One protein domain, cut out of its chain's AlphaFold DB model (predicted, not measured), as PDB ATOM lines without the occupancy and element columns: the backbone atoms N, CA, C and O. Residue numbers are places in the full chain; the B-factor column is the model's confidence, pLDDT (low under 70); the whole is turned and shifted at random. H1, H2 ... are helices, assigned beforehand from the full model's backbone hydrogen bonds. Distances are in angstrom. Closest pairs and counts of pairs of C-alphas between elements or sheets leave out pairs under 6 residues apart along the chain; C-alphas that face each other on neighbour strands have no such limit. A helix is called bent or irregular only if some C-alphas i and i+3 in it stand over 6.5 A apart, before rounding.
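This is residues 50 to 78 and 85 to 217 of the 218 residues of an uncharacterized protein of Selaginella moellendorffii (UniProt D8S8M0). H7 runs through the middle of a body of helices: H5 and H6 form a hairpin on it, H4 crosses H5, and H8 and H9 join H7 in a loose up-and-down bundle at one end. At the other end H2 packs on residues 92 to 96 of H4, and residues 52 to 57 stick out beyond it. The printed part has 162 residues with nine named helices, H1 to H9 in chain order, and no named strand; the class is all helix. It is only just compact, close to loose, with a radius of gyration of the C-alphas of 17.9 A and spans of 55 by 41 by 30 A.

Start at H1, residues 54 to 59, and go on to H2, residues 63 to 73: they are close but not clearly touching, with the C-alphas of Leu 59 and Leu 65 closest at 6.3 A. H3, residues 75 to 78, and H2 only just touch, and only at the corner, with 3 pairs of C-alphas within 8 A, Leu 71 and Ala 78 closest at 6.5 A. H4, residues 92 to 105, touches H2 with residues 92 to 96 alone, the closest C-alphas being Arg 67 and Ser 92, 5.1 A. H5, residues 112 to 129, touches H4 with residues 114 to 122 alone, about perpendicular at 88 degrees, C-alphas Ala 98 and Gly 118 closest at 3.9 A. H6, residues 136 to 149, forms a hairpin with H5 at a shallow tilt of 14 degrees, closest C-alphas Val 120 and Thr 143, 6.3 A. H7, residues 154 to 170, is the hub; its C-alpha Ala 157 is 5.3 A from that of Phe 147, the closest to H6. H8, residues 175 to 189, and H7 form a hairpin, closest C-alphas Ile 169 and Arg 178, 6.3 A. H9, residues 195 to 215, is irregular, with C-alphas 196 and 199 7.1 A apart; it forms a hairpin with H8, closest C-alphas Leu 182 and Ile 204, 6.6 A. In H1, H2, H5 and H7 every O i to N i+4 pair is within hydrogen-bond range, against 7 of 10 in H4, 9 of 10 in H6, 10 of 11 in H8 and 15 of 17 in H9; H3 is too short for one.

Find C-alpha 54 at (22.439, 22.053, -48.376), where H1 begins. H5 measures 26.0 A and H7 24.5 A. H9, 31.5 A, ends at C-alpha 215, (1.634, -23.833, -44.280).

Residues 79 to 84 are not printed; C-alphas 78 and 85 are 18.6 A apart. Of the links printed whole, none is long. Look for pLDDT under 70 at residues 173 to 217, among others.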
ATOM      1  N   ALA A  50      21.064  16.394 -41.932       93.75
ATOM      2  CA  ALA A  50      21.526  16.475 -43.315       93.75
ATOM      3  C   ALA A  50      20.488  17.118 -44.248       93.75
ATOM      4  O   ALA A  50      20.867  17.796 -45.197       93.75
ATOM      5  N   CYS A  51      19.196  16.932 -43.979       94.31
ATOM      6  CA  CYS A  51      18.111  17.532 -44.751       94.31
ATOM      7  C   CYS A  51      17.829  18.998 -44.396       94.31
ATOM      8  O   CYS A  51      17.176  19.677 -45.182       94.31
ATOM      9  N   ALA A  52      18.317  19.498 -43.257       92.50
ATOM     10  CA  ALA A  52      18.012  20.853 -42.802       92.50
ATOM     11  C   ALA A  52      18.618  21.931 -43.712       92.50
ATOM     12  O   ALA A  52      17.985  22.955 -43.955       92.50
ATOM     13  N   LYS A  53      19.842  21.713 -44.220       90.62
ATOM     14  CA  LYS A  53      20.558  22.671 -45.079       90.62
ATOM     15  C   LYS A  53      21.448  21.971 -46.099       90.62
ATOM     16  O   LYS A  53      22.095  20.967 -45.801       90.62
ATOM     17  N   LYS A  54      21.578  22.566 -47.292       92.06
ATOM     18  CA  LYS A  54      22.439  22.053 -48.376       92.06
ATOM     19  C   LYS A  54      23.911  21.951 -47.958       92.06
ATOM     20  O   LYS A  54      24.566  20.966 -48.292       92.06
ATOM     21  N   GLN A  55      24.411  22.936 -47.208       92.62
ATOM     22  CA  GLN A  55      25.774  22.921 -46.669       92.62
ATOM     23  C   GLN A  55      25.985  21.719 -45.739       92.62
ATOM     24  O   GLN A  55      26.959  20.988 -45.887       92.62
ATOM     25  N   TRP A  56      25.040  21.446 -44.836       94.31
ATOM     26  CA  TRP A  56      25.140  20.318 -43.905       94.31
ATOM     27  C   TRP A  56      25.073  18.984 -44.650       94.31
ATOM     28  O   TRP A  56      25.866  18.084 -44.382       94.31
ATOM     29  N   ALA A  57      24.198  18.875 -45.655       94.56
ATOM     30  CA  ALA A  57      24.139  17.714 -46.539       94.56
ATOM     31  C   ALA A  57      25.489  17.424 -47.221       94.56
ATOM     32  O   ALA A  57      25.843  16.258 -47.408       94.56
ATOM     33  N   ALA A  58      26.236  18.466 -47.604       95.19
ATOM     34  CA  ALA A  58      27.573  18.325 -48.177       95.19
ATOM     35  C   ALA A  58      28.579  17.798 -47.140       95.19
ATOM     36  O   ALA A  58      29.320  16.865 -47.445       95.19
ATOM     37  N   LEU A  59      28.533  18.294 -45.900       95.44
ATOM     38  CA  LEU A  59      29.380  17.797 -44.808       95.44
ATOM     39  C   LEU A  59      29.099  16.326 -44.478       95.44
ATOM     40  O   LEU A  59      30.025  15.541 -44.325       95.44
ATOM     41  N   PHE A  60      27.840  15.883 -44.472       95.31
ATOM     42  CA  PHE A  60      27.512  14.460 -44.266       95.31
ATOM     43  C   PHE A  60      27.976  13.529 -45.402       95.31
ATOM     44  O   PHE A  60      27.907  12.297 -45.272       95.31
ATOM     45  N   LYS A  61      28.451  14.085 -46.520       93.88
ATOM     46  CA  LYS A  61      29.109  13.349 -47.606       93.88
ATOM     47  C   LYS A  61      30.639  13.418 -47.524       93.88
ATOM     48  O   LYS A  61      31.279  12.633 -48.217       93.88
ATOM     49  N   SER A  62      31.212  14.312 -46.716       94.44
ATOM     50  CA  SER A  62      32.659  14.512 -46.628       94.44
ATOM     51  C   SER A  62      33.328  13.442 -45.768       94.44
ATOM     52  O   SER A  62      32.765  12.976 -44.780       94.44
ATOM     53  N   GLU A  63      34.546  13.047 -46.136       94.06
ATOM     54  CA  GLU A  63      35.322  12.070 -45.362       94.06
ATOM     55  C   GLU A  63      35.686  12.612 -43.973       94.06
ATOM     56  O   GLU A  63      35.669  11.867 -42.995       94.06
ATOM     57  N   GLU A  64      35.938  13.918 -43.871       93.44
ATOM     58  CA  GLU A  64      36.381  14.568 -42.639       93.44
ATOM     59  C   GLU A  64      35.341  14.482 -41.518       93.44
ATOM     60  O   GLU A  64      35.688  14.133 -40.388       93.44
ATOM     61  N   LEU A  65      34.053  14.691 -41.823       95.75
ATOM     62  CA  LEU A  65      32.991  14.557 -40.823       95.75
ATOM     63  C   LEU A  65      32.941  13.137 -40.252       95.75
ATOM     64  O   LEU A  65      32.871  12.955 -39.036       95.75
ATOM     65  N   TRP A  66      32.996  12.120 -41.116       95.06
ATOM     66  CA  TRP A  66      32.946  10.725 -40.675       95.06
ATOM     67  C   TRP A  66      34.218  10.306 -39.942       95.06
ATOM     68  O   TRP A  66      34.127   9.555 -38.971       95.06
ATOM     69  N   ARG A  67      35.384  10.803 -40.368       93.00
ATOM     70  CA  ARG A  67      36.669  10.564 -39.706       93.00
ATOM     71  C   ARG A  67      36.662  11.139 -38.291       93.00
ATOM     72  O   ARG A  67      36.962  10.414 -37.345       93.00
ATOM     73  N   LEU A  68      36.256  12.397 -38.125       94.00
ATOM     74  CA  LEU A  68      36.166  13.045 -36.812       94.00
ATOM     75  C   LEU A  68      35.114  12.387 -35.917       94.00
ATOM     76  O   LEU A  68      35.378  12.134 -34.742       94.00
ATOM     77  N   ALA A  69      33.953  12.023 -36.463       94.12
ATOM     78  CA  ALA A  69      32.943  11.293 -35.706       94.12
ATOM     79  C   ALA A  69      33.429   9.921 -35.221       94.12
ATOM     80  O   ALA A  69      33.115   9.511 -34.100       94.12
ATOM     81  N   LEU A  70      34.184   9.208 -36.062       91.31
ATOM     82  CA  LEU A  70      34.781   7.924 -35.721       91.31
ATOM     83  C   LEU A  70      35.805   8.086 -34.594       91.31
ATOM     84  O   LEU A  70      35.669   7.421 -33.572       91.31
ATOM     85  N   LEU A  71      36.753   9.017 -34.734       90.50
ATOM     86  CA  LEU A  71      37.788   9.290 -33.730       90.50
ATOM     87  C   LEU A  71      37.207   9.759 -32.396       90.50
ATOM     88  O   LEU A  71      37.659   9.336 -31.337       90.50
ATOM     89  N   ARG A  72      36.167  10.595 -32.436       91.62
ATOM     90  CA  ARG A  72      35.485  11.077 -31.233       91.62
ATOM     91  C   ARG A  72      34.845   9.940 -30.441       91.62
ATOM     92  O   ARG A  72      34.829   9.986 -29.214       91.62
ATOM     93  N   LYS A  73      34.260   8.960 -31.130       89.50
ATOM     94  CA  LYS A  73      33.489   7.887 -30.492       89.50
ATOM     95  C   LYS A  73      34.322   6.641 -30.186       89.50
ATOM     96  O   LYS A  73      34.047   5.968 -29.196       89.50
ATOM     97  N   TRP A  74      35.318   6.350 -31.014       87.75
ATOM     98  CA  TRP A  74      36.213   5.203 -30.897       87.75
ATOM     99  C   TRP A  74      37.658   5.631 -31.193       87.75
ATOM    100  O   TRP A  74      38.185   5.325 -32.267       87.75
ATOM    101  N   PRO A  75      38.316   6.340 -30.260       86.00
ATOM    102  CA  PRO A  75      39.639   6.923 -30.493       86.00
ATOM    103  C   PRO A  75      40.709   5.880 -30.845       86.00
ATOM    104  O   PRO A  75      41.565   6.147 -31.680       86.00
ATOM    105  N   HIS A  76      40.602   4.660 -30.308       79.00
ATOM    106  CA  HIS A  76      41.518   3.547 -30.595       79.00
ATOM    107  C   HIS A  76      41.503   3.084 -32.064       79.00
ATOM    108  O   HIS A  76      42.455   2.478 -32.532       79.00
ATOM    109  N   THR A  77      40.456   3.397 -32.836       76.56
ATOM    110  CA  THR A  77      40.369   2.987 -34.252       76.56
ATOM    111  C   THR A  77      41.296   3.793 -35.173       76.56
ATOM    112  O   THR A  77      41.423   3.485 -36.364       76.56
ATOM    113  N   ALA A  78      41.947   4.839 -34.655       68.50
ATOM    114  CA  ALA A  78      42.895   5.662 -35.400       68.50
ATOM    115  C   ALA A  78      44.177   4.907 -35.785       68.50
ATOM    116  O   ALA A  78      44.764   5.208 -36.819       68.50
ATOM    117  N   GLY A  85      43.767  -9.125 -44.916       87.62
ATOM    118  CA  GLY A  85      42.702  -9.998 -45.419       87.62
ATOM    119  C   GLY A  85      41.925  -9.488 -46.646       87.62
ATOM    120  O   GLY A  85      42.235  -8.434 -47.203       87.62
ATOM    121  N   PRO A  86      40.951 -10.286 -47.123       89.19
ATOM    122  CA  PRO A  86      40.248 -10.051 -48.388       89.19
ATOM    123  C   PRO A  86      39.150  -8.973 -48.343       89.19
ATOM    124  O   PRO A  86      38.725  -8.501 -49.397       89.19
ATOM    125  N   ILE A  87      38.646  -8.593 -47.168       90.31
ATOM    126  CA  ILE A  87      37.570  -7.602 -47.025       90.31
ATOM    127  C   ILE A  87      38.213  -6.251 -46.748       90.31
ATOM    128  O   ILE A  87      38.910  -6.125 -45.759       90.31
ATOM    129  N   GLY A  88      37.975  -5.230 -47.573       87.94
ATOM    130  CA  GLY A  88      38.592  -3.910 -47.392       87.94
ATOM    131  C   GLY A  88      37.964  -3.045 -46.284       87.94
ATOM    132  O   GLY A  88      36.744  -3.050 -46.084       87.94
ATOM    133  N   ARG A  89      38.802  -2.222 -45.633       86.06
ATOM    134  CA  ARG A  89      38.413  -1.238 -44.598       86.06
ATOM    135  C   ARG A  89      37.493  -0.126 -45.114       86.06
ATOM    136  O   ARG A  89      36.602   0.339 -44.415       86.06
ATOM    137  N   GLY A  90      37.664   0.292 -46.367       88.56
ATOM    138  CA  GLY A  90      36.850   1.346 -46.983       88.56
ATOM    139  C   GLY A  90      36.985   2.728 -46.322       88.56
ATOM    140  O   GLY A  90      37.925   2.989 -45.577       88.56
ATOM    141  N   CYS A  91      36.046   3.627 -46.634       91.56
ATOM    142  CA  CYS A  91      36.025   5.012 -46.145       91.56
ATOM    143  C   CYS A  91      35.565   5.130 -44.682       91.56
ATOM    144  O   CYS A  91      34.913   4.226 -44.150       91.56
ATOM    145  N   SER A  92      35.807   6.276 -44.040       92.69
ATOM    146  CA  SER A  92      35.440   6.530 -42.636       92.69
ATOM    147  C   SER A  92      33.950   6.347 -42.375       92.69
ATOM    148  O   SER A  92      33.562   5.861 -41.316       92.69
ATOM    149  N   LYS A  93      33.092   6.626 -43.363       93.75
ATOM    150  CA  LYS A  93      31.656   6.325 -43.269       93.75
ATOM    151  C   LYS A  93      31.376   4.826 -43.144       93.75
ATOM    152  O   LYS A  93      30.518   4.429 -42.353       93.75
ATOM    153  N   ARG A  94      32.074   3.985 -43.919       93.50
ATOM    154  CA  ARG A  94      31.960   2.518 -43.822       93.50
ATOM    155  C   ARG A  94      32.466   2.045 -42.466       93.50
ATOM    156  O   ARG A  94      31.765   1.278 -41.816       93.50
ATOM    157  N   ARG A  95      33.612   2.557 -42.021       92.62
ATOM    158  CA  ARG A  95      34.208   2.244 -40.714       92.62
ATOM    159  C   ARG A  95      33.288   2.617 -39.553       92.62
ATOM    160  O   ARG A  95      33.025   1.798 -38.682       92.62
ATOM    161  N   TYR A  96      32.691   3.807 -39.590       91.88
ATOM    162  CA  TYR A  96      31.706   4.239 -38.595       91.88
ATOM    163  C   TYR A  96      30.504   3.289 -38.533       91.88
ATOM    164  O   TYR A  96      30.066   2.905 -37.451       91.88
ATOM    165  N   ARG A  97      29.983   2.858 -39.690       92.31
ATOM    166  CA  ARG A  97      28.910   1.852 -39.747       92.31
ATOM    167  C   ARG A  97      29.365   0.494 -39.217       92.31
ATOM    168  O   ARG A  97      28.599  -0.134 -38.495       92.31
ATOM    169  N   ALA A  98      30.581   0.064 -39.543       92.12
ATOM    170  CA  ALA A  98      31.152  -1.187 -39.058       92.12
ATOM    171  C   ALA A  98      31.245  -1.191 -37.527       92.12
ATOM    172  O   ALA A  98      30.766  -2.127 -36.902       92.12
ATOM    173  N   MET A  99      31.725  -0.104 -36.915       89.69
ATOM    174  CA  MET A  99      31.799   0.030 -35.454       89.69
ATOM    175  C   MET A  99      30.432   0.032 -34.758       89.69
ATOM    176  O   MET A  99      30.310  -0.350 -33.597       89.69
ATOM    177  N   HIS A 100      29.373   0.477 -35.437       88.44
ATOM    178  CA  HIS A 100      28.010   0.311 -34.918       88.44
ATOM    179  C   HIS A 100      27.497  -1.117 -35.106       88.44
ATOM    180  O   HIS A 100      26.832  -1.641 -34.217       88.44
ATOM    181  N   ALA A 101      27.805  -1.752 -36.237       88.25
ATOM    182  CA  ALA A 101      27.402  -3.125 -36.521       88.25
ATOM    183  C   ALA A 101      28.089  -4.139 -35.597       88.25
ATOM    184  O   ALA A 101      27.448  -5.090 -35.161       88.25
ATOM    185  N   SER A 102      29.358  -3.922 -35.243       86.50
ATOM    186  CA  SER A 102      30.119  -4.807 -34.357       86.50
ATOM    187  C   SER A 102      29.463  -4.958 -32.983       86.50
ATOM    188  O   SER A 102      29.388  -6.068 -32.461       86.50
ATOM    189  N   LYS A 103      28.859  -3.884 -32.456       78.94
ATOM    190  CA  LYS A 103      28.077  -3.910 -31.206       78.94
ATOM    191  C   LYS A 103      26.870  -4.844 -31.250       78.94
ATOM    192  O   LYS A 103      26.452  -5.335 -30.210       78.94
ATOM    193  N   ALA A 104      26.293  -5.079 -32.429       65.25
ATOM    194  CA  ALA A 104      25.175  -6.006 -32.588       65.25
ATOM    195  C   ALA A 104      25.626  -7.476 -32.590       65.25
ATOM    196  O   ALA A 104      24.802  -8.368 -32.402       65.25
ATOM    197  N   VAL A 105      26.918  -7.729 -32.819       65.31
ATOM    198  CA  VAL A 105      27.483  -9.077 -32.937       65.31
ATOM    199  C   VAL A 105      28.301  -9.476 -31.706       65.31
ATOM    200  O   VAL A 105      28.461 -10.664 -31.445       65.31
ATOM    201  N   LEU A 106      28.789  -8.509 -30.924       65.88
ATOM    202  CA  LEU A 106      29.756  -8.748 -29.856       65.88
ATOM    203  C   LEU A 106      29.269  -8.271 -28.487       65.88
ATOM    204  O   LEU A 106      29.149  -7.069 -28.260       65.88
ATOM    205  N   PRO A 107      29.111  -9.205 -27.537       55.75
ATOM    206  CA  PRO A 107      29.173  -8.884 -26.114       55.75
ATOM    207  C   PRO A 107      30.593  -8.973 -25.512       55.75
ATOM    208  O   PRO A 107      30.766  -8.538 -24.379       55.75
ATOM    209  N   LEU A 108      31.597  -9.563 -26.195       51.38
ATOM    210  CA  LEU A 108      32.830 -10.051 -25.526       51.38
ATOM    211  C   LEU A 108      34.162  -9.978 -26.314       51.38
ATOM    212  O   LEU A 108      35.158 -10.516 -25.835       51.38
ATOM    213  N   ILE A 109      34.235  -9.357 -27.495       55.81
ATOM    214  CA  ILE A 109      35.508  -9.255 -28.247       55.81
ATOM    215  C   ILE A 109      36.016  -7.820 -28.184       55.81
ATOM    216  O   ILE A 109      35.226  -6.906 -28.389       55.81
ATOM    217  N   GLY A 110      37.305  -7.642 -27.880       55.75
ATOM    218  CA  GLY A 110      37.935  -6.331 -27.711       55.75
ATOM    219  C   GLY A 110      38.772  -5.871 -28.911       55.75
ATOM    220  O   GLY A 110      39.352  -6.685 -29.633       55.75
ATOM    221  N   GLY A 111      38.897  -4.550 -29.061       65.00
ATOM    222  CA  GLY A 111      39.920  -3.884 -29.884       65.00
ATOM    223  C   GLY A 111      39.676  -3.941 -31.396       65.00
ATOM    224  O   GLY A 111      38.537  -3.957 -31.848       65.00
ATOM    225  N   ASP A 112      40.746  -3.978 -32.202       63.69
ATOM    226  CA  ASP A 112      40.710  -3.928 -33.683       63.69
ATOM    227  C   ASP A 112      39.824  -4.997 -34.336       63.69
ATOM    228  O   ASP A 112      39.287  -4.813 -35.434       63.69
ATOM    229  N   VAL A 113      39.637  -6.119 -33.643       71.31
ATOM    230  CA  VAL A 113      38.761  -7.206 -34.078       71.31
ATOM    231  C   VAL A 113      37.295  -6.763 -34.086       71.31
ATOM    232  O   VAL A 113      36.522  -7.272 -34.894       71.31
ATOM    233  N   GLU A 114      36.906  -5.772 -33.278       83.44
ATOM    234  CA  GLU A 114      35.575  -5.163 -33.320       83.44
ATOM    235  C   GLU A 114      35.322  -4.474 -34.665       83.44
ATOM    236  O   GLU A 114      34.295  -4.727 -35.299       83.44
ATOM    237  N   GLU A 115      36.261  -3.644 -35.139       88.31
ATOM    238  CA  GLU A 115      36.131  -2.963 -36.434       88.31
ATOM    239  C   GLU A 115      36.050  -4.012 -37.554       88.31
ATOM    240  O   GLU A 115      35.123  -3.989 -38.370       88.31
ATOM    241  N   VAL A 116      36.961  -4.993 -37.551       90.38
ATOM    242  CA  VAL A 116      36.991  -6.089 -38.537       90.38
ATOM    243  C   VAL A 116      35.691  -6.891 -38.529       90.38
ATOM    244  O   VAL A 116      35.114  -7.112 -39.594       90.38
ATOM    245  N   ALA A 117      35.180  -7.279 -37.360       90.44
ATOM    246  CA  ALA A 117      33.919  -8.005 -37.240       90.44
ATOM    247  C   ALA A 117      32.742  -7.202 -37.811       90.44
ATOM    248  O   ALA A 117      31.912  -7.747 -38.543       90.44
ATOM    249  N   GLY A 118      32.709  -5.892 -37.556       91.75
ATOM    250  CA  GLY A 118      31.742  -4.981 -38.161       91.75
ATOM    251  C   GLY A 118      31.826  -4.942 -39.689       91.75
ATOM    252  O   GLY A 118      30.802  -4.971 -40.375       91.75
ATOM    253  N   HIS A 119      33.037  -4.927 -40.248       93.12
ATOM    254  CA  HIS A 119      33.249  -4.960 -41.696       93.12
ATOM    255  C   HIS A 119      32.835  -6.288 -42.326       93.12
ATOM    256  O   HIS A 119      32.229  -6.283 -43.399       93.12
ATOM    257  N   VAL A 120      33.120  -7.406 -41.659       92.94
ATOM    258  CA  VAL A 120      32.691  -8.746 -42.077       92.94
ATOM    259  C   VAL A 120      31.164  -8.836 -42.071       92.94
ATOM    260  O   VAL A 120      30.581  -9.306 -43.047       92.94
ATOM    261  N   TYR A 121      30.509  -8.319 -41.028       92.00
ATOM    262  CA  TYR A 121      29.049  -8.245 -40.943       92.00
ATOM    263  C   TYR A 121      28.449  -7.459 -42.113       92.00
ATOM    264  O   TYR A 121      27.547  -7.950 -42.792       92.00
ATOM    265  N   LEU A 122      28.957  -6.249 -42.379       92.81
ATOM    266  CA  LEU A 122      28.453  -5.411 -43.471       92.81
ATOM    267  C   LEU A 122      28.685  -6.057 -44.835       92.81
ATOM    268  O   LEU A 122      27.759  -6.104 -45.637       92.81
ATOM    269  N   TYR A 123      29.886  -6.592 -45.075       93.00
ATOM    270  CA  TYR A 123      30.210  -7.311 -46.306       93.00
ATOM    271  C   TYR A 123      29.230  -8.458 -46.543       93.00
ATOM    272  O   TYR A 123      28.638  -8.564 -47.614       93.00
ATOM    273  N   LEU A 124      29.015  -9.293 -45.529       89.50
ATOM    274  CA  LEU A 124      28.120 -10.429 -45.649       89.50
ATOM    275  C   LEU A 124      26.675  -9.983 -45.900       89.50
ATOM    276  O   LEU A 124      26.019 -10.514 -46.796       89.50
ATOM    277  N   LYS A 125      26.192  -8.972 -45.169       88.00
ATOM    278  CA  LYS A 125      24.861  -8.393 -45.386       88.00
ATOM    279  C   LYS A 125      24.692  -7.903 -46.830       88.00
ATOM    280  O   LYS A 125      23.724  -8.278 -47.486       88.00
ATOM    281  N   GLU A 126      25.666  -7.159 -47.350       89.81
ATOM    282  CA  GLU A 126      25.684  -6.641 -48.725       89.81
ATOM    283  C   GLU A 126      25.637  -7.776 -49.767       89.81
ATOM    284  O   GLU A 126      24.859  -7.712 -50.722       89.81
ATOM    285  N   GLN A 127      26.418  -8.846 -49.580       87.31
ATOM    286  CA  GLN A 127      26.419 -10.008 -50.484       87.31
ATOM    287  C   GLN A 127      25.073 -10.746 -50.481       87.31
ATOM    288  O   GLN A 127      24.559 -11.123 -51.537       87.31
ATOM    289  N   LEU A 128      24.459 -10.899 -49.306       81.44
ATOM    290  CA  LEU A 128      23.170 -11.575 -49.168       81.44
ATOM    291  C   LEU A 128      22.006 -10.741 -49.716       81.44
ATOM    292  O   LEU A 128      21.069 -11.310 -50.279       81.44
ATOM    293  N   GLU A 129      22.060  -9.412 -49.604       81.75
ATOM    294  CA  GLU A 129      21.035  -8.490 -50.111       81.75
ATOM    295  C   GLU A 129      21.130  -8.259 -51.623       81.75
ATOM    296  O   GLU A 129      20.096  -8.176 -52.295       81.75
ATOM    297  N   SER A 130      22.341  -8.249 -52.184       76.62
ATOM    298  CA  SER A 130      22.593  -7.998 -53.614       76.62
ATOM    299  C   SER A 130      22.227  -9.156 -54.550       76.62
ATOM    300  O   SER A 130      22.287  -8.986 -55.761       76.62
ATOM    301  N   ALA A 131      21.804 -10.310 -54.014       64.81
ATOM    302  CA  ALA A 131      21.559 -11.535 -54.795       64.81
ATOM    303  C   ALA A 131      22.810 -11.971 -55.577       64.81
ATOM    304  O   ALA A 131      22.720 -12.459 -56.702       64.81
ATOM    305  N   SER A 132      23.976 -11.765 -54.957       63.16
ATOM    306  CA  SER A 132      25.282 -12.121 -55.494       63.16
ATOM    307  C   SER A 132      25.315 -13.579 -55.968       63.16
ATOM    308  O   SER A 132      24.787 -14.471 -55.301       63.16
ATOM    309  N   SER A 133      25.954 -13.830 -57.115       65.88
ATOM    310  CA  SER A 133      26.188 -15.181 -57.653       65.88
ATOM    311  C   SER A 133      27.272 -15.953 -56.888       65.88
ATOM    312  O   SER A 133      27.540 -17.115 -57.197       65.88
ATOM    313  N   VAL A 134      27.904 -15.321 -55.892       72.69
ATOM    314  CA  VAL A 134      28.950 -15.918 -55.060       72.69
ATOM    315  C   VAL A 134      28.360 -17.036 -54.199       72.69
ATOM    316  O   VAL A 134      27.330 -16.869 -53.544       72.69
ATOM    317  N   SER A 135      29.029 -18.191 -54.176       80.19
ATOM    318  CA  SER A 135      28.591 -19.319 -53.357       80.19
ATOM    319  C   SER A 135      28.719 -19.014 -51.860       80.19
ATOM    320  O   SER A 135      29.664 -18.372 -51.403       80.19
ATOM    321  N   TYR A 136      27.788 -19.536 -51.065       79.69
ATOM    322  CA  TYR A 136      27.810 -19.398 -49.604       79.69
ATOM    323  C   TYR A 136      29.066 -20.001 -48.965       79.69
ATOM    324  O   TYR A 136      29.569 -19.457 -47.987       79.69
ATOM    325  N   SER A 137      29.600 -21.086 -49.535       76.50
ATOM    326  CA  SER A 137      30.864 -21.684 -49.097       76.50
ATOM    327  C   SER A 137      32.045 -20.736 -49.295       76.50
ATOM    328  O   SER A 137      32.875 -20.602 -48.397       76.50
ATOM    329  N   LEU A 138      32.090 -20.025 -50.427       84.50
ATOM    330  CA  LEU A 138      33.108 -19.013 -50.683       84.50
ATOM    331  C   LEU A 138      32.942 -17.828 -49.729       84.50
ATOM    332  O   LEU A 138      33.920 -17.429 -49.110       84.50
ATOM    333  N   LEU A 139      31.715 -17.331 -49.528       86.44
ATOM    334  CA  LEU A 139      31.449 -16.269 -48.551       86.44
ATOM    335  C   LEU A 139      31.909 -16.673 -47.146       86.44
ATOM    336  O   LEU A 139      32.605 -15.904 -46.487       86.44
ATOM    337  N   HIS A 140      31.576 -17.884 -46.697       84.75
ATOM    338  CA  HIS A 140      31.989 -18.381 -45.389       84.75
ATOM    339  C   HIS A 140      33.519 -18.493 -45.279       84.75
ATOM    340  O   HIS A 140      34.110 -17.967 -44.333       84.75
ATOM    341  N   GLY A 141      34.176 -19.061 -46.293       87.19
ATOM    342  CA  GLY A 141      35.637 -19.106 -46.376       87.19
ATOM    343  C   GLY A 141      36.276 -17.715 -46.334       87.19
ATOM    344  O   GLY A 141      37.215 -17.494 -45.574       87.19
ATOM    345  N   THR A 142      35.733 -16.738 -47.067       91.44
ATOM    346  CA  THR A 142      36.183 -15.337 -47.040       91.44
ATOM    347  C   THR A 142      36.042 -14.726 -45.647       91.44
ATOM    348  O   THR A 142      36.972 -14.060 -45.191       91.44
ATOM    349  N   THR A 143      34.927 -14.975 -44.945       90.50
ATOM    350  CA  THR A 143      34.742 -14.478 -43.571       90.50
ATOM    351  C   THR A 143      35.770 -15.058 -42.598       90.50
ATOM    352  O   THR A 143      36.339 -14.309 -41.809       90.50
ATOM    353  N   ILE A 144      36.085 -16.354 -42.692       89.62
ATOM    354  CA  ILE A 144      37.113 -16.990 -41.851       89.62
ATOM    355  C   ILE A 144      38.503 -16.456 -42.201       89.62
ATOM    356  O   ILE A 144      39.254 -16.058 -41.311       89.62
ATOM    357  N   ASN A 145      38.838 -16.399 -43.493       93.06
ATOM    358  CA  ASN A 145      40.135 -15.918 -43.970       93.06
ATOM    359  C   ASN A 145      40.416 -14.482 -43.520       93.06
ATOM    360  O   ASN A 145      41.566 -14.144 -43.250       93.06
ATOM    361  N   GLN A 146      39.378 -13.649 -43.395       93.88
ATOM    362  CA  GLN A 146      39.510 -12.305 -42.840       93.88
ATOM    363  C   GLN A 146      40.024 -12.329 -41.395       93.88
ATOM    364  O   GLN A 146      40.971 -11.613 -41.078       93.88
ATOM    365  N   PHE A 147      39.457 -13.172 -40.529       90.62
ATOM    366  CA  PHE A 147      39.892 -13.280 -39.133       90.62
ATOM    367  C   PHE A 147      41.250 -13.964 -38.982       90.62
ATOM    368  O   PHE A 147      42.073 -13.521 -38.182       90.62
ATOM    369  N   LEU A 148      41.533 -14.981 -39.797       90.88
ATOM    370  CA  LEU A 148      42.857 -15.606 -39.843       90.88
ATOM    371  C   LEU A 148      43.946 -14.596 -40.235       90.88
ATOM    372  O   LEU A 148      45.021 -14.578 -39.640       90.88
ATOM    373  N   ALA A 149      43.661 -13.704 -41.189       91.38
ATOM    374  CA  ALA A 149      44.585 -12.641 -41.581       91.38
ATOM    375  C   ALA A 149      44.828 -11.621 -40.448       91.38
ATOM    376  O   ALA A 149      45.904 -11.029 -40.371       91.38
ATOM    377  N   CYS A 150      43.871 -11.472 -39.527       87.81
ATOM    378  CA  CYS A 150      44.012 -10.728 -38.271       87.81
ATOM    379  C   CYS A 150      44.726 -11.523 -37.157       87.81
ATOM    380  O   CYS A 150      44.690 -11.102 -36.005       87.81
ATOM    381  N   LYS A 151      45.380 -12.650 -37.481       88.12
ATOM    382  CA  LYS A 151      46.092 -13.544 -36.545       88.12
ATOM    383  C   LYS A 151      45.196 -14.201 -35.483       88.12
ATOM    384  O   LYS A 151      45.701 -14.655 -34.460       88.12
ATOM    385  N   MET A 152      43.889 -14.279 -35.726       87.31
ATOM    386  CA  MET A 152      42.970 -15.024 -34.867       87.31
ATOM    387  C   MET A 152      43.200 -16.533 -35.018       87.31
ATOM    388  O   MET A 152      43.469 -17.013 -36.124       87.31
ATOM    389  N   ALA A 153      43.070 -17.292 -33.928       88.50
ATOM    390  CA  ALA A 153      43.163 -18.747 -33.988       88.50
ATOM    391  C   ALA A 153      42.018 -19.334 -34.835       88.50
ATOM    392  O   ALA A 153      40.911 -18.801 -34.866       88.50
ATOM    393  N   GLY A 154      42.261 -20.446 -35.535       86.50
ATOM    394  CA  GLY A 154      41.293 -20.978 -36.505       86.50
ATOM    395  C   GLY A 154      39.934 -21.361 -35.910       86.50
ATOM    396  O   GLY A 154      38.900 -21.095 -36.517       86.50
ATOM    397  N   ASN A 155      39.921 -21.920 -34.701       83.25
ATOM    398  CA  ASN A 155      38.699 -22.234 -33.957       83.25
ATOM    399  C   ASN A 155      37.911 -20.970 -33.564       83.25
ATOM    400  O   ASN A 155      36.686 -20.949 -33.681       83.25
ATOM    401  N   GLU A 156      38.601 -19.915 -33.133       84.62
ATOM    402  CA  GLU A 156      37.999 -18.620 -32.792       84.62
ATOM    403  C   GLU A 156      37.449 -17.922 -34.040       84.62
ATOM    404  O   GLU A 156      36.306 -17.463 -34.036       84.62
ATOM    405  N   ALA A 157      38.212 -17.931 -35.136       87.69
ATOM    406  CA  ALA A 157      37.814 -17.373 -36.427       87.69
ATOM    407  C   ALA A 157      36.547 -18.045 -36.966       87.69
ATOM    408  O   ALA A 157      35.628 -17.364 -37.424       87.69
ATOM    409  N   GLN A 158      36.467 -19.374 -36.874       85.44
ATOM    410  CA  GLN A 158      35.271 -20.131 -37.240       85.44
ATOM    411  C   GLN A 158      34.079 -19.786 -36.345       85.44
ATOM    412  O   GLN A 158      32.997 -19.498 -36.852       85.44
ATOM    413  N   ALA A 159      34.268 -19.779 -35.022       82.56
ATOM    414  CA  ALA A 159      33.193 -19.475 -34.083       82.56
ATOM    415  C   ALA A 159      32.629 -18.060 -34.293       82.56
ATOM    416  O   ALA A 159      31.409 -17.888 -34.348       82.56
ATOM    417  N   LEU A 160      33.499 -17.062 -34.460       84.81
ATOM    418  CA  LEU A 160      33.101 -15.679 -34.708       84.81
ATOM    419  C   LEU A 160      32.431 -15.512 -36.075       84.81
ATOM    420  O   LEU A 160      31.397 -14.849 -36.171       84.81
ATOM    421  N   ALA A 161      32.960 -16.148 -37.124       86.19
ATOM    422  CA  ALA A 161      32.316 -16.151 -38.433       86.19
ATOM    423  C   ALA A 161      30.881 -16.692 -38.333       86.19
ATOM    424  O   ALA A 161      29.950 -16.032 -38.794       86.19
ATOM    425  N   SER A 162      30.669 -17.829 -37.663       81.94
ATOM    426  CA  SER A 162      29.330 -18.400 -37.463       81.94
ATOM    427  C   SER A 162      28.394 -17.458 -36.692       81.94
ATOM    428  O   SER A 162      27.231 -17.307 -37.072       81.94
ATOM    429  N   GLN A 163      28.884 -16.761 -35.660       82.25
ATOM    430  CA  GLN A 163      28.096 -15.752 -34.935       82.25
ATOM    431  C   GLN A 163      27.686 -14.577 -35.832       82.25
ATOM    432  O   GLN A 163      26.526 -14.159 -35.808       82.25
ATOM    433  N   ILE A 164      28.601 -14.078 -36.668       86.44
ATOM    434  CA  ILE A 164      28.310 -13.004 -37.627       86.44
ATOM    435  C   ILE A 164      27.257 -13.449 -38.639       86.44
ATOM    436  O   ILE A 164      26.324 -12.696 -38.909       86.44
ATOM    437  N   TRP A 165      27.357 -14.669 -39.166       84.50
ATOM    438  CA  TRP A 165      26.360 -15.220 -40.083       84.50
ATOM    439  C   TRP A 165      24.960 -15.239 -39.466       84.50
ATOM    440  O   TRP A 165      24.012 -14.748 -40.082       84.50
ATOM    441  N   ILE A 166      24.834 -15.726 -38.228       78.44
ATOM    442  CA  ILE A 166      23.569 -15.702 -37.480       78.44
ATOM    443  C   ILE A 166      23.058 -14.268 -37.328       78.44
ATOM    444  O   ILE A 166      21.884 -13.992 -37.590       78.44
ATOM    445  N   ALA A 167      23.930 -13.352 -36.901       83.62
ATOM    446  CA  ALA A 167      23.562 -11.964 -36.677       83.62
ATOM    447  C   ALA A 167      23.067 -11.296 -37.967       83.62
ATOM    448  O   ALA A 167      22.027 -10.641 -37.943       83.62
ATOM    449  N   VAL A 168      23.755 -11.489 -39.097       84.75
ATOM    450  CA  VAL A 168      23.337 -10.928 -40.390       84.75
ATOM    451  C   VAL A 168      21.977 -11.476 -40.786       84.75
ATOM    452  O   VAL A 168      21.070 -10.695 -41.061       84.75
ATOM    453  N   ILE A 169      21.809 -12.800 -40.771       78.69
ATOM    454  CA  ILE A 169      20.569 -13.459 -41.188       78.69
ATOM    455  C   ILE A 169      19.359 -12.944 -40.395       78.69
ATOM    456  O   ILE A 169      18.328 -12.623 -40.990       78.69
ATOM    457  N   ASN A 170      19.497 -12.796 -39.074       77.25
ATOM    458  CA  ASN A 170      18.431 -12.275 -38.212       77.25
ATOM    459  C   ASN A 170      18.009 -10.840 -38.576       77.25
ATOM    460  O   ASN A 170      16.875 -10.447 -38.313       77.25
ATOM    461  N   ASN A 171      18.900 -10.063 -39.196       79.56
ATOM    462  CA  ASN A 171      18.718  -8.643 -39.497       79.56
ATOM    463  C   ASN A 171      18.386  -8.346 -40.981       79.56
ATOM    464  O   ASN A 171      18.433  -7.188 -41.394       79.56
ATOM    465  N   LEU A 172      18.061  -9.349 -41.810       78.94
ATOM    466  CA  LEU A 172      17.802  -9.173 -43.257       78.94
ATOM    467  C   LEU A 172      16.325  -8.910 -43.595       78.94
ATOM    468  O   LEU A 172      15.625  -9.867 -43.824       78.94
ATOM    469  N   ASP A 173      15.791  -7.697 -43.636       63.09
ATOM    470  CA  ASP A 173      14.360  -7.305 -43.843       63.09
ATOM    471  C   ASP A 173      13.295  -8.258 -44.480       63.09
ATOM    472  O   ASP A 173      12.125  -8.150 -44.123       63.09
ATOM    473  N   LYS A 174      13.613  -9.192 -45.391       63.56
ATOM    474  CA  LYS A 174      12.639 -10.047 -46.111       63.56
ATOM    475  C   LYS A 174      12.517 -11.466 -45.535       63.56
ATOM    476  O   LYS A 174      13.418 -12.275 -45.742       63.56
ATOM    477  N   THR A 175      11.382 -11.816 -44.927       61.66
ATOM    478  CA  THR A 175      11.132 -13.110 -44.247       61.66
ATOM    479  C   THR A 175      11.311 -14.354 -45.136       61.66
ATOM    480  O   THR A 175      11.990 -15.293 -44.728       61.66
ATOM    481  N   ASP A 176      10.821 -14.354 -46.379       56.69
ATOM    482  CA  ASP A 176      10.967 -15.515 -47.286       56.69
ATOM    483  C   ASP A 176      12.392 -15.659 -47.845       56.69
ATOM    484  O   ASP A 176      12.924 -16.759 -48.035       56.69
ATOM    485  N   ARG A 177      13.069 -14.523 -48.052       63.47
ATOM    486  CA  ARG A 177      14.487 -14.502 -48.424       63.47
ATOM    487  C   ARG A 177      15.351 -14.948 -47.243       63.47
ATOM    488  O   ARG A 177      16.230 -15.771 -47.443       63.47
ATOM    489  N   ARG A 178      15.057 -14.502 -46.014       63.47
ATOM    490  CA  ARG A 178      15.684 -15.002 -44.775       63.47
ATOM    491  C   ARG A 178      15.585 -16.522 -44.694       63.47
ATOM    492  O   ARG A 178      16.592 -17.164 -44.427       63.47
ATOM    493  N   LEU A 179      14.413 -17.092 -44.979       57.53
ATOM    494  CA  LEU A 179      14.162 -18.533 -44.891       57.53
ATOM    495  C   LEU A 179      14.971 -19.337 -45.922       57.53
ATOM    496  O   LEU A 179      15.631 -20.313 -45.573       57.53
ATOM    497  N   SER A 180      14.979 -18.905 -47.186       64.50
ATOM    498  CA  SER A 180      15.776 -19.563 -48.237       64.50
ATOM    499  C   SER A 180      17.288 -19.433 -48.014       64.50
ATOM    500  O   SER A 180      18.032 -20.370 -48.306       64.50
ATOM    501  N   LEU A 181      17.737 -18.307 -47.454       65.00
ATOM    502  CA  LEU A 181      19.125 -18.093 -47.050       65.00
ATOM    503  C   LEU A 181      19.508 -18.958 -45.841       65.00
ATOM    504  O   LEU A 181      20.577 -19.557 -45.857       65.00
ATOM    505  N   LEU A 182      18.632 -19.079 -44.838       62.53
ATOM    506  CA  LEU A 182      18.818 -19.941 -43.663       62.53
ATOM    507  C   LEU A 182      18.994 -21.409 -44.052       62.53
ATOM    508  O   LEU A 182      19.914 -22.056 -43.563       62.53
ATOM    509  N   ILE A 183      18.143 -21.918 -44.948       59.81
ATOM    510  CA  ILE A 183      18.211 -23.312 -45.411       59.81
ATOM    511  C   ILE A 183      19.522 -23.569 -46.165       59.81
ATOM    512  O   ILE A 183      20.207 -24.541 -45.873       59.81
ATOM    513  N   ARG A 184      19.932 -22.679 -47.078       63.44
ATOM    514  CA  ARG A 184      21.190 -22.860 -47.830       63.44
ATOM    515  C   ARG A 184      22.438 -22.656 -46.979       63.44
ATOM    516  O   ARG A 184      23.451 -23.301 -47.222       63.44
ATOM    517  N   ALA A 185      22.384 -21.754 -46.002       61.31
ATOM    518  CA  ALA A 185      23.454 -21.584 -45.033       61.31
ATOM    519  C   ALA A 185      23.612 -22.858 -44.194       61.31
ATOM    520  O   ALA A 185      24.732 -23.333 -44.032       61.31
ATOM    521  N   ALA A 186      22.506 -23.455 -43.729       58.47
ATOM    522  CA  ALA A 186      22.516 -24.720 -42.996       58.47
ATOM    523  C   ALA A 186      23.332 -25.799 -43.718       58.47
ATOM    524  O   ALA A 186      24.201 -26.402 -43.097       58.47
ATOM    525  N   ASP A 187      23.121 -25.976 -45.025       58.75
ATOM    526  CA  ASP A 187      23.829 -26.968 -45.849       58.75
ATOM    527  C   ASP A 187      25.350 -26.736 -45.916       58.75
ATOM    528  O   ASP A 187      26.119 -27.679 -46.091       58.75
ATOM    529  N   VAL A 188      25.806 -25.493 -45.737       59.81
ATOM    530  CA  VAL A 188      27.230 -25.111 -45.727       59.81
ATOM    531  C   VAL A 188      27.859 -25.296 -44.347       59.81
ATOM    532  O   VAL A 188      29.040 -25.623 -44.255       59.81
ATOM    533  N   PHE A 189      27.087 -25.098 -43.278       55.75
ATOM    534  CA  PHE A 189      27.540 -25.269 -41.891       55.75
ATOM    535  C   PHE A 189      27.455 -26.726 -41.411       55.75
ATOM    536  O   PHE A 189      28.222 -27.132 -40.539       55.75
ATOM    537  N   LEU A 190      26.558 -27.521 -42.002       48.75
ATOM    538  CA  LEU A 190      26.328 -28.936 -41.700       48.75
ATOM    539  C   LEU A 190      27.584 -29.830 -41.801       48.75
ATOM    540  O   LEU A 190      27.692 -30.745 -41.001       48.75
ATOM    541  N   PRO A 191      28.571 -29.617 -42.688       46.72
ATOM    542  CA  PRO A 191      29.745 -30.494 -42.750       46.72
ATOM    543  C   PRO A 191      30.828 -30.218 -41.688       46.72
ATOM    544  O   PRO A 191      31.692 -31.065 -41.483       46.72
ATOM    545  N   SER A 192      30.821 -29.060 -41.009       45.91
ATOM    546  CA  SER A 192      31.936 -28.594 -40.151       45.91
ATOM    547  C   SER A 192      31.615 -28.639 -38.649       45.91
ATOM    548  O   SER A 192      31.905 -27.705 -37.903       45.91
ATOM    549  N   TYR A 193      30.981 -29.728 -38.202       43.53
ATOM    550  CA  TYR A 193      30.456 -29.896 -36.844       43.53
ATOM    551  C   TYR A 193      31.482 -29.618 -35.727       43.53
ATOM    552  O   TYR A 193      32.373 -30.418 -35.445       43.53
ATOM    553  N   SER A 194      31.259 -28.529 -34.987       43.12
ATOM    554  CA  SER A 194      31.731 -28.356 -33.608       43.12
ATOM    555  C   SER A 194      30.619 -27.742 -32.741       43.12
ATOM    556  O   SER A 194      29.690 -27.116 -33.259       43.12
ATOM    557  N   LYS A 195      30.690 -27.955 -31.417       44.78
ATOM    558  CA  LYS A 195      29.630 -27.704 -30.408       44.78
ATOM    559  C   LYS A 195      28.989 -26.301 -30.430       44.78
ATOM    560  O   LYS A 195      27.887 -26.143 -29.917       44.78
ATOM    561  N   SER A 196      29.621 -25.299 -31.042       44.22
ATOM    562  CA  SER A 196      29.095 -23.932 -31.198       44.22
ATOM    563  C   SER A 196      27.958 -23.792 -32.226       44.22
ATOM    564  O   SER A 196      27.288 -22.761 -32.257       44.22
ATOM    565  N   HIS A 197      27.691 -24.824 -33.036       49.97
ATOM    566  CA  HIS A 197      26.671 -24.810 -34.095       49.97
ATOM    567  C   HIS A 197      25.264 -25.226 -33.629       49.97
ATOM    568  O   HIS A 197      24.313 -25.119 -34.404       49.97
ATOM    569  N   GLY A 198      25.106 -25.655 -32.369       51.38
ATOM    570  CA  GLY A 198      23.816 -26.089 -31.812       51.38
ATOM    571  C   GLY A 198      22.723 -25.023 -31.924       51.38
ATOM    572  O   GLY A 198      21.628 -25.321 -32.381       51.38
ATOM    573  N   LEU A 199      23.053 -23.758 -31.649       52.44
ATOM    574  CA  LEU A 199      22.105 -22.637 -31.730       52.44
ATOM    575  C   LEU A 199      21.675 -22.303 -33.166       52.44
ATOM    576  O   LEU A 199      20.569 -21.810 -33.385       52.44
ATOM    577  N   LEU A 200      22.550 -22.544 -34.147       53.66
ATOM    578  CA  LEU A 200      22.261 -22.319 -35.566       53.66
ATOM    579  C   LEU A 200      21.269 -23.383 -36.046       53.66
ATOM    580  O   LEU A 200      20.244 -23.048 -36.633       53.66
ATOM    581  N   VAL A 201      21.527 -24.647 -35.697       50.78
ATOM    582  CA  VAL A 201      20.649 -25.786 -35.990       50.78
ATOM    583  C   VAL A 201      19.313 -25.670 -35.258       50.78
ATOM    584  O   VAL A 201      18.279 -25.792 -35.904       50.78
ATOM    585  N   GLU A 202      19.294 -25.366 -33.958       53.78
ATOM    586  CA  GLU A 202      18.056 -25.151 -33.192       53.78
ATOM    587  C   GLU A 202      17.209 -24.022 -33.779       53.78
ATOM    588  O   GLU A 202      15.994 -24.160 -33.884       53.78
ATOM    589  N   ARG A 203      17.830 -22.926 -34.231       54.88
ATOM    590  CA  ARG A 203      17.107 -21.838 -34.901       54.88
ATOM    591  C   ARG A 203      16.609 -22.223 -36.284       54.88
ATOM    592  O   ARG A 203      15.482 -21.876 -36.616       54.88
ATOM    593  N   ILE A 204      17.399 -22.943 -37.080       53.19
ATOM    594  CA  ILE A 204      16.954 -23.468 -38.380       53.19
ATOM    595  C   ILE A 204      15.772 -24.426 -38.185       53.19
ATOM    596  O   ILE A 204      14.793 -24.335 -38.922       53.19
ATOM    597  N   VAL A 205      15.832 -25.307 -37.182       51.25
ATOM    598  CA  VAL A 205      14.759 -26.246 -36.827       51.25
ATOM    599  C   VAL A 205      13.525 -25.490 -36.333       51.25
ATOM    600  O   VAL A 205      12.464 -25.655 -36.921       51.25
ATOM    601  N   SER A 206      13.672 -24.575 -35.373       57.12
ATOM    602  CA  SER A 206      12.584 -23.730 -34.861       57.12
ATOM    603  C   SER A 206      11.898 -22.933 -35.975       57.12
ATOM    604  O   SER A 206      10.672 -22.889 -36.047       57.12
ATOM    605  N   PHE A 207      12.665 -22.366 -36.910       51.69
ATOM    606  CA  PHE A 207      12.106 -21.619 -38.035       51.69
ATOM    607  C   PHE A 207      11.423 -22.534 -39.065       51.69
ATOM    608  O   PHE A 207      10.362 -22.194 -39.592       51.69
ATOM    609  N   ARG A 208      11.992 -23.720 -39.327       51.84
ATOM    610  CA  ARG A 208      11.382 -24.756 -40.177       51.84
ATOM    611  C   ARG A 208      10.057 -25.243 -39.592       51.84
ATOM    612  O   ARG A 208       9.107 -25.437 -40.350       51.84
ATOM    613  N   ASP A 209       9.982 -25.383 -38.274       50.09
ATOM    614  CA  ASP A 209       8.781 -25.803 -37.555       50.09
ATOM    615  C   ASP A 209       7.711 -24.699 -37.570       50.09
ATOM    616  O   ASP A 209       6.561 -24.985 -37.906       50.09
ATOM    617  N   CYS A 210       8.079 -23.426 -37.367       44.84
ATOM    618  CA  CYS A 210       7.165 -22.285 -37.519       44.84
ATOM    619  C   CYS A 210       6.595 -22.158 -38.942       44.84
ATOM    620  O   CYS A 210       5.399 -21.923 -39.118       44.84
ATOM    621  N   HIS A 211       7.418 -22.336 -39.977       44.34
ATOM    622  CA  HIS A 211       6.963 -22.248 -41.367       44.34
ATOM    623  C   HIS A 211       6.088 -23.441 -41.780       44.34
ATOM    624  O   HIS A 211       5.136 -23.281 -42.547       44.34
ATOM    625  N   ARG A 212       6.366 -24.642 -41.255       46.50
ATOM    626  CA  ARG A 212       5.499 -25.814 -41.445       46.50
ATOM    627  C   ARG A 212       4.143 -25.607 -40.757       46.50
ATOM    628  O   ARG A 212       3.133 -25.977 -41.342       46.50
ATOM    629  N   PHE A 213       4.110 -24.939 -39.602       36.50
ATOM    630  CA  PHE A 213       2.874 -24.531 -38.922       36.50
ATOM    631  C   PHE A 213       2.051 -23.534 -39.757       36.50
ATOM    632  O   PHE A 213       0.855 -23.731 -39.958       36.50
ATOM    633  N   PHE A 214       2.694 -22.512 -40.333       34.53
ATOM    634  CA  PHE A 214       2.020 -21.528 -41.192       34.53
ATOM    635  C   PHE A 214       1.452 -22.134 -42.485       34.53
ATOM    636  O   PHE A 214       0.368 -21.749 -42.906       34.53
ATOM    637  N   LYS A 215       2.135 -23.115 -43.091       40.59
ATOM    638  CA  LYS A 215       1.634 -23.833 -44.280       40.59
ATOM    639  C   LYS A 215       0.519 -24.844 -44.002       40.59
ATOM    640  O   LYS A 215      -0.091 -25.310 -44.953       40.59
ATOM    641  N   LEU A 216       0.290 -25.218 -42.744       39.28
ATOM    642  CA  LEU A 216      -0.771 -26.150 -42.341       39.28
ATOM    643  C   LEU A 216      -2.024 -25.436 -41.806       39.28
ATOM    644  O   LEU A 216      -2.996 -26.103 -41.471       39.28
ATOM    645  N   THR A 217      -1.995 -24.101 -41.711       36.59
ATOM    646  CA  THR A 217      -3.085 -23.276 -41.151       36.59
ATOM    647  C   THR A 217      -3.758 -22.385 -42.216       36.59
ATOM    648  O   THR A 217      -4.573 -21.530 -41.880       36.59
TER     649      THR A 217